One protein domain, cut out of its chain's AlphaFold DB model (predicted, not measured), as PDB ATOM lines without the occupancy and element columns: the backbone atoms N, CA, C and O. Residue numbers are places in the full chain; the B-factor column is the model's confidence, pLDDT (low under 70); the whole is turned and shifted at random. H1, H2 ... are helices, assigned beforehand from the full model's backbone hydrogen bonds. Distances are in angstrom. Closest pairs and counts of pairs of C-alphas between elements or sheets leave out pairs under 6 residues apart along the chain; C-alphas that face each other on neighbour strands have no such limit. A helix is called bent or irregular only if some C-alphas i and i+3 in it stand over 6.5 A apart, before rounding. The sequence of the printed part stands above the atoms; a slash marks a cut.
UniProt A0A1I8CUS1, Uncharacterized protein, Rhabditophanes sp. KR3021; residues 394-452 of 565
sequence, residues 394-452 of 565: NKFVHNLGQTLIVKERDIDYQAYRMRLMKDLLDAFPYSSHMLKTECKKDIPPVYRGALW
ATOM      1  N   ASN A 394      32.007  82.951 -82.834       48.44
ATOM      2  CA  ASN A 394      32.697  84.238 -82.746       48.44
ATOM      3  C   ASN A 394      33.958  84.302 -81.860       48.44
ATOM      4  O   ASN A 394      34.640  85.331 -81.877       48.44
ATOM      5  N   LYS A 395      34.329  83.249 -81.112       56.78
ATOM      6  CA  LYS A 395      35.557  83.296 -80.292       56.78
ATOM      7  C   LYS A 395      36.772  83.286 -81.229       56.78
ATOM      8  O   LYS A 395      36.955  82.346 -81.998       56.78
ATOM      9  N   PHE A 396      37.565  84.359 -81.196       62.72
ATOM     10  CA  PHE A 396      38.737  84.569 -82.062       62.72
ATOM     11  C   PHE A 396      38.457  84.695 -83.574       62.72
ATOM     12  O   PHE A 396      39.343  84.446 -84.391       62.72
ATOM     13  N   VAL A 397      37.259  85.139 -83.987       62.38
ATOM     14  CA  VAL A 397      36.988  85.436 -85.416       62.38
ATOM     15  C   VAL A 397      37.965  86.468 -85.981       62.38
ATOM     16  O   VAL A 397      38.388  86.350 -87.129       62.38
ATOM     17  N   HIS A 398      38.403  87.423 -85.159       65.44
ATOM     18  CA  HIS A 398      39.414  88.406 -85.545       65.44
ATOM     19  C   HIS A 398      40.765  87.773 -85.931       65.44
ATOM     20  O   HIS A 398      41.484  88.341 -86.750       65.44
ATOM     21  N   ASN A 399      41.095  86.583 -85.416       73.12
ATOM     22  CA  ASN A 399      42.327  85.868 -85.747       73.12
ATOM     23  C   ASN A 399      42.245  85.123 -87.093       73.12
ATOM     24  O   ASN A 399      43.287  84.791 -87.651       73.12
ATOM     25  N   LEU A 400      41.051  84.868 -87.654       67.50
ATOM     26  CA  LEU A 400      40.904  84.130 -88.925       67.50
ATOM     27  C   LEU A 400      41.557  84.853 -90.116       67.50
ATOM     28  O   LEU A 400      42.041  84.195 -91.032       67.50
ATOM     29  N   GLY A 401      41.597  86.189 -90.088       69.62
ATOM     30  CA  GLY A 401      42.259  87.016 -91.103       69.62
ATOM     31  C   GLY A 401      43.714  87.382 -90.782       69.62
ATOM     32  O   GLY A 401      44.355  88.072 -91.570       69.62
ATOM     33  N   GLN A 402      44.238  86.962 -89.628       83.06
ATOM     34  CA  GLN A 402      45.604  87.277 -89.214       83.06
ATOM     35  C   GLN A 402      46.619  86.297 -89.811       83.06
ATOM     36  O   GLN A 402      46.311  85.149 -90.138       83.06
ATOM     37  N   THR A 403      47.871  86.746 -89.918       84.75
ATOM     38  CA  THR A 403      48.970  85.887 -90.367       84.75
ATOM     39  C   THR A 403      49.235  84.769 -89.358       84.75
ATOM     40  O   THR A 403      48.962  84.901 -88.162       84.75
ATOM     41  N   LEU A 404      49.813  83.663 -89.835       83.25
ATOM     42  CA  LEU A 404      50.163  82.519 -88.990       83.25
ATOM     43  C   LEU A 404      51.045  82.929 -87.798       83.25
ATOM     44  O   LEU A 404      50.781  82.524 -86.676       83.25
ATOM     45  N   ILE A 405      52.020  83.814 -88.029       83.56
ATOM     46  CA  ILE A 405      52.949  84.298 -86.997       83.56
ATOM     47  C   ILE A 405      52.210  85.012 -85.858       83.56
ATOM     48  O   ILE A 405      52.575  84.857 -84.695       83.56
ATOM     49  N   VAL A 406      51.180  85.801 -86.178       85.12
ATOM     50  CA  VAL A 406      50.387  86.508 -85.161       85.12
ATOM     51  C   VAL A 406      49.564  85.504 -84.357       85.12
ATOM     52  O   VAL A 406      49.614  85.524 -83.130       85.12
ATOM     53  N   LYS A 407      48.890  84.569 -85.039       84.50
ATOM     54  CA  LYS A 407      48.110  83.502 -84.397       84.50
ATOM     55  C   LYS A 407      48.949  82.614 -83.481       84.50
ATOM     56  O   LYS A 407      48.487  82.231 -82.412       84.50
ATOM     57  N   GLU A 408      50.167  82.264 -83.883       86.94
ATOM     58  CA  GLU A 408      51.066  81.403 -83.101       86.94
ATOM     59  C   GLU A 408      51.650  82.093 -81.865       86.94
ATOM     60  O   GLU A 408      52.087  81.408 -80.941       86.94
ATOM     61  N   ARG A 409      51.644  83.431 -81.827       88.75
ATOM     62  CA  ARG A 409      52.109  84.224 -80.679       88.75
ATOM     63  C   ARG A 409      50.995  84.613 -79.708       88.75
ATOM     64  O   ARG A 409      51.291  85.096 -78.618       88.75
ATOM     65  N   ASP A 410      49.737  84.412 -80.087       88.62
ATOM     66  CA  ASP A 410      48.576  84.689 -79.246       88.62
ATOM     67  C   ASP A 410      48.335  83.525 -78.273       88.62
ATOM     68  O   ASP A 410      47.929  82.427 -78.656       88.62
ATOM     69  N   ILE A 411      48.614  83.770 -76.991       86.69
ATOM     70  CA  ILE A 411      48.525  82.760 -75.933       86.69
ATOM     71  C   ILE A 411      47.098  82.246 -75.720       86.69
ATOM     72  O   ILE A 411      46.910  81.038 -75.561       86.69
ATOM     73  N   ASP A 412      46.101  83.131 -75.742       83.69
ATOM     74  CA  ASP A 412      44.714  82.770 -75.458       83.69
ATOM     75  C   ASP A 412      44.143  81.976 -76.639       83.69
ATOM     76  O   ASP A 412      43.491  80.942 -76.452       83.69
ATOM     77  N   TYR A 413      44.484  82.401 -77.862       85.31
ATOM     78  CA  TYR A 413      44.159  81.671 -79.081       85.31
ATOM     79  C   TYR A 413      44.788  80.276 -79.088       85.31
ATOM     80  O   TYR A 413      44.078  79.284 -79.264       85.31
ATOM     81  N   GLN A 414      46.100  80.166 -78.855       87.88
ATOM     82  CA  GLN A 414      46.792  78.875 -78.870       87.88
ATOM     83  C   GLN A 414      46.281  77.941 -77.767       87.88
ATOM     84  O   GLN A 414      45.996  76.777 -78.047       87.88
ATOM     85  N   ALA A 415      46.067  78.440 -76.544       82.44
ATOM     86  CA  ALA A 415      45.534  77.638 -75.441       82.44
ATOM     87  C   ALA A 415      44.127  77.083 -75.729       82.44
ATOM     88  O   ALA A 415      43.821  75.951 -75.329       82.44
ATOM     89  N   TYR A 416      43.284  77.864 -76.417       83.00
ATOM     90  CA  TYR A 416      41.968  77.435 -76.892       83.00
ATOM     91  C   TYR A 416      42.081  76.399 -78.015       83.00
ATOM     92  O   TYR A 416      41.503  75.317 -77.911       83.00
ATOM     93  N   ARG A 417      42.862  76.693 -79.067       84.00
ATOM     94  CA  ARG A 417      43.039  75.797 -80.221       84.00
ATOM     95  C   ARG A 417      43.618  74.447 -79.817       84.00
ATOM     96  O   ARG A 417      43.159  73.434 -80.329       84.00
ATOM     97  N   MET A 418      44.589  74.427 -78.906       84.56
ATOM     98  CA  MET A 418      45.185  73.194 -78.385       84.56
ATOM     99  C   MET A 418      44.158  72.328 -77.661       84.56
ATOM    100  O   MET A 418      44.050  71.147 -77.971       84.56
ATOM    101  N   ARG A 419      43.349  72.928 -76.778       81.19
ATOM    102  CA  ARG A 419      42.293  72.212 -76.052       81.19
ATOM    103  C   ARG A 419      41.264  71.612 -77.009       81.19
ATOM    104  O   ARG A 419      41.043  70.411 -76.984       81.19
ATOM    105  N   LEU A 420      40.727  72.434 -77.911       80.94
ATOM    106  CA  LEU A 420      39.742  71.997 -78.900       80.94
ATOM    107  C   LEU A 420      40.269  70.848 -79.768       80.94
ATOM    108  O   LEU A 420      39.568  69.870 -79.996       80.94
ATOM    109  N   MET A 421      41.504  70.957 -80.264       83.25
ATOM    110  CA  MET A 421      42.087  69.919 -81.115       83.25
ATOM    111  C   MET A 421      42.371  68.628 -80.359       83.25
ATOM    112  O   MET A 421      42.191  67.560 -80.937       83.25
ATOM    113  N   LYS A 422      42.785  68.722 -79.091       84.06
ATOM    114  CA  LYS A 422      42.950  67.565 -78.212       84.06
ATOM    115  C   LYS A 422      41.621  66.836 -78.028       84.06
ATOM    116  O   LYS A 422      41.539  65.663 -78.365       84.06
ATOM    117  N   ASP A 423      40.574  67.550 -77.618       80.12
ATOM    118  CA  ASP A 423      39.252  66.962 -77.370       80.12
ATOM    119  C   ASP A 423      38.682  66.306 -78.645       80.12
ATOM    120  O   ASP A 423      38.113  65.215 -78.609       80.12
ATOM    121  N   LEU A 424      38.885  66.939 -79.809       80.25
ATOM    122  CA  LEU A 424      38.487  66.368 -81.097       80.25
ATOM    123  C   LEU A 424      39.313  65.131 -81.472       80.25
ATOM    124  O   LEU A 424      38.745  64.196 -82.032       80.25
ATOM    125  N   LEU A 425      40.619  65.108 -81.200       84.06
ATOM    126  CA  LEU A 425      41.463  63.930 -81.431       84.06
ATOM    127  C   LEU A 425      41.079  62.771 -80.506       84.06
ATOM    128  O   LEU A 425      40.965  61.646 -80.982       84.06
ATOM    129  N   ASP A 426      40.819  63.048 -79.229       83.94
ATOM    130  CA  ASP A 426      40.423  62.042 -78.239       83.94
ATOM    131  C   ASP A 426      39.050  61.424 -78.582       83.94
ATOM    132  O   ASP A 426      38.813  60.242 -78.341       83.94
ATOM    133  N   ALA A 427      38.156  62.197 -79.216       81.12
ATOM    134  CA  ALA A 427      36.856  61.734 -79.712       81.12
ATOM    135  C   ALA A 427      36.878  61.167 -81.152       81.12
ATOM    136  O   ALA A 427      35.829  60.805 -81.704       81.12
ATOM    137  N   PHE A 428      38.040  61.117 -81.811       80.44
ATOM    138  CA  PHE A 428      38.170  60.546 -83.153       80.44
ATOM    139  C   PHE A 428      37.942  59.018 -83.099       80.44
ATOM    140  O   PHE A 428      38.433  58.369 -82.179       80.44
ATOM    141  N   PRO A 429      37.205  58.398 -84.049       88.62
ATOM    142  CA  PRO A 429      36.789  58.912 -85.359       88.62
ATOM    143  C   PRO A 429      35.436  59.638 -85.400       88.62
ATOM    144  O   PRO A 429      35.099  60.221 -86.433       88.62
ATOM    145  N   TYR A 430      34.656  59.643 -84.316       86.31
ATOM    146  CA  TYR A 430      33.302  60.223 -84.303       86.31
ATOM    147  C   TYR A 430      33.300  61.733 -84.583       86.31
ATOM    148  O   TYR A 430      32.395  62.259 -85.231       86.31
ATOM    149  N   SER A 431      34.361  62.425 -84.171       81.62
ATOM    150  CA  SER A 431      34.582  63.860 -84.379       81.62
ATOM    151  C   SER A 431      35.089  64.246 -85.783       81.62
ATOM    152  O   SER A 431      35.320  65.429 -86.036       81.62
ATOM    153  N   SER A 432      35.270  63.298 -86.719       81.62
ATOM    154  CA  SER A 432      35.994  63.508 -87.993       81.62
ATOM    155  C   SER A 432      35.517  64.723 -88.805       81.62
ATOM    156  O   SER A 432      36.333  65.487 -89.329       81.62
ATOM    157  N   HIS A 433      34.201  64.952 -88.885       81.88
ATOM    158  CA  HIS A 433      33.643  66.102 -89.604       81.88
ATOM    159  C   HIS A 433      34.018  67.442 -88.945       81.88
ATOM    160  O   HIS A 433      34.439  68.382 -89.629       81.88
ATOM    161  N   MET A 434      33.904  67.525 -87.616       80.25
ATOM    162  CA  MET A 434      34.278  68.720 -86.853       80.25
ATOM    163  C   MET A 434      35.789  68.948 -86.896       80.25
ATOM    164  O   MET A 434      36.216  70.062 -87.185       80.25
ATOM    165  N   LEU A 435      36.595  67.894 -86.730       79.75
ATOM    166  CA  LEU A 435      38.054  67.960 -86.826       79.75
ATOM    167  C   LEU A 435      38.499  68.535 -88.175       79.75
ATOM    168  O   LEU A 435      39.241  69.514 -88.214       79.75
ATOM    169  N   LYS A 436      37.967  68.017 -89.292       83.00
ATOM    170  CA  LYS A 436      38.246  68.558 -90.636       83.00
ATOM    171  C   LYS A 436      37.829  70.022 -90.779       83.00
ATOM    172  O   LYS A 436      38.509  70.784 -91.464       83.00
ATOM    173  N   THR A 437      36.717  70.418 -90.164       79.38
ATOM    174  CA  THR A 437      36.212  71.798 -90.214       79.38
ATOM    175  C   THR A 437      37.114  72.754 -89.436       79.38
ATOM    176  O   THR A 437      37.475  73.813 -89.948       79.38
ATOM    177  N   GLU A 438      37.547  72.368 -88.238       80.94
ATOM    178  CA  GLU A 438      38.422  73.191 -87.404       80.94
ATOM    179  C   GLU A 438      39.855  73.256 -87.953       80.94
ATOM    180  O   GLU A 438      40.459  74.335 -87.955       80.94
ATOM    181  N   CYS A 439      40.392  72.159 -88.503       85.69
ATOM    182  CA  CYS A 439      41.717  72.142 -89.138       85.69
ATOM    183  C   CYS A 439      41.821  73.105 -90.331       85.69
ATOM    184  O   CYS A 439      42.886  73.673 -90.556       85.69
ATOM    185  N   LYS A 440      40.722  73.348 -91.067       82.31
ATOM    186  CA  LYS A 440      40.693  74.358 -92.146       82.31
ATOM    187  C   LYS A 440      40.924  75.781 -91.637       82.31
ATOM    188  O   LYS A 440      41.363  76.626 -92.409       82.31
ATOM    189  N   LYS A 441      40.612  76.059 -90.365       80.75
ATOM    190  CA  LYS A 441      40.816  77.382 -89.760       80.75
ATOM    191  C   LYS A 441      42.275  77.588 -89.347       80.75
ATOM    192  O   LYS A 441      42.839  78.648 -89.597       80.75
ATOM    193  N   ASP A 442      42.848  76.612 -88.640       81.69
ATOM    194  CA  ASP A 442      44.245  76.621 -88.172       81.69
ATOM    195  C   ASP A 442      44.642  75.254 -87.585       81.69
ATOM    196  O   ASP A 442      43.785  74.456 -87.202       81.69
ATOM    197  N   ILE A 443      45.940  74.991 -87.447       85.88
ATOM    198  CA  ILE A 443      46.446  73.787 -86.779       85.88
ATOM    199  C   ILE A 443      47.513  74.222 -85.764       85.88
ATOM    200  O   ILE A 443      48.578  74.688 -86.191       85.88
ATOM    201  N   PRO A 444      47.270  74.068 -84.445       87.62
ATOM    202  CA  PRO A 444      48.230  74.491 -83.433       87.62
ATOM    203  C   PRO A 444      49.527  73.669 -83.552       87.62
ATOM    204  O   PRO A 444      49.449  72.451 -83.755       87.62
ATOM    205  N   PRO A 445      50.717  74.288 -83.401       88.25
ATOM    206  CA  PRO A 445      52.002  73.626 -83.643       88.25
ATOM    207  C   PRO A 445      52.180  72.288 -82.916       88.25
ATOM    208  O   PRO A 445      52.646  71.323 -83.519       88.25
ATOM    209  N   VAL A 446      51.748  72.221 -81.652       87.94
ATOM    210  CA  VAL A 446      51.895  71.051 -80.767       87.94
ATOM    211  C   VAL A 446      51.168  69.806 -81.298       87.94
ATOM    212  O   VAL A 446      51.649  68.695 -81.098       87.94
ATOM    213  N   TYR A 447      50.055  69.974 -82.020       89.19
ATOM    214  CA  TYR A 447      49.205  68.866 -82.479       89.19
ATOM    215  C   TYR A 447      49.335  68.544 -83.971       89.19
ATOM    216  O   TYR A 447      48.639  67.655 -84.461       89.19
ATOM    217  N   ARG A 448      50.225  69.225 -84.709       90.25
ATOM    218  CA  ARG A 448      50.351  69.061 -86.171       90.25
ATOM    219  C   ARG A 448      50.499  67.608 -86.607       90.25
ATOM    220  O   ARG A 448      49.770  67.183 -87.493       90.25
ATOM    221  N   GLY A 449      51.402  66.853 -85.981       89.94
ATOM    222  CA  GLY A 449      51.626  65.449 -86.341       89.94
ATOM    223  C   GLY A 449      50.386  64.584 -86.132       89.94
ATOM    224  O   GLY A 449      49.926  63.927 -87.061       89.94
ATOM    225  N   ALA A 450      49.793  64.635 -84.937       91.50
ATOM    226  CA  ALA A 450      48.592  63.863 -84.620       91.50
ATOM    227  C   ALA A 450      47.419  64.206 -85.556       91.50
ATOM    228  O   ALA A 450      46.762  63.308 -86.081       91.50
ATOM    229  N   LEU A 451      47.206  65.496 -85.837       91.44
ATOM    230  CA  LEU A 451      46.142  65.952 -86.732       91.44
ATOM    231  C   LEU A 451      46.381  65.518 -88.182       91.44
ATOM    232  O   LEU A 451      45.448  65.041 -88.820       91.44
ATOM    233  N   TRP A 452      47.607  65.615 -88.704       91.38
ATOM    234  CA  TRP A 452      47.919  65.117 -90.050       91.38
ATOM    235  C   TRP A 452      47.721  63.607 -90.172       91.38
ATOM    236  O   TRP A 452      47.118  63.159 -91.145       91.38
TER     237      TRP A 452
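This is residues 394 to 452 of the 565 residues of an uncharacterized protein of Rhabditophanes sp. KR3021 (UniProt A0A1I8CUS1). Two short helices, H3 and H4, pack on the later part of one long helix, H2, their three centres making a triangle, and H1 makes a corner at the start of H2. The printed part has 59 residues with four named helices, H1 to H4 in order, and no named strand: all helix. It is compact, radius of gyration of the C-alphas 11.1 A, spanning 30 by 22 by 17 A.

H1, residues 404 to 409, and H2, residues 411 to 426, only just touch, only at the corner, with 3 pairs of C-alphas within 8 A, the closest Glu 408 and Gln 414, 6.5 A. They stand about perpendicular, at 77 degrees. With residues 421 to 425 alone, H2 touches H3, residues 432 to 439, as a hairpin, opposite ways at a shallow tilt of 19 degrees; the closest C-alphas are Leu 424 and Leu 435, 6.0 A. With residues 418 to 425 alone, H2 touches H4, residues 445 to 452, the same way at a shallow tilt of 27 degrees; the closest C-alphas are Met 418 and Tyr 447, 7.2 A. Every O i to N i+4 pair is within hydrogen-bond range in H1, H2 and H3, and 2 of 4 in H4.

H1, 8.7 A long, begins at C-alpha 404 (50.163, 82.519, -88.990). H2 is 22.4 A and H3 10.4 A long. H4, 11.4 A, is irregular, with C-alphas 446 and 449 7.9 A apart, and ends at C-alpha 452 (47.919, 65.117, -90.050).

The C-alphas farthest apart, Val 406 and Tyr 430, are 31.4 A apart. The printed part has no cut, and its three links are tight. pLDDT is under 70 at residues 394 to 398 and 400 to 401.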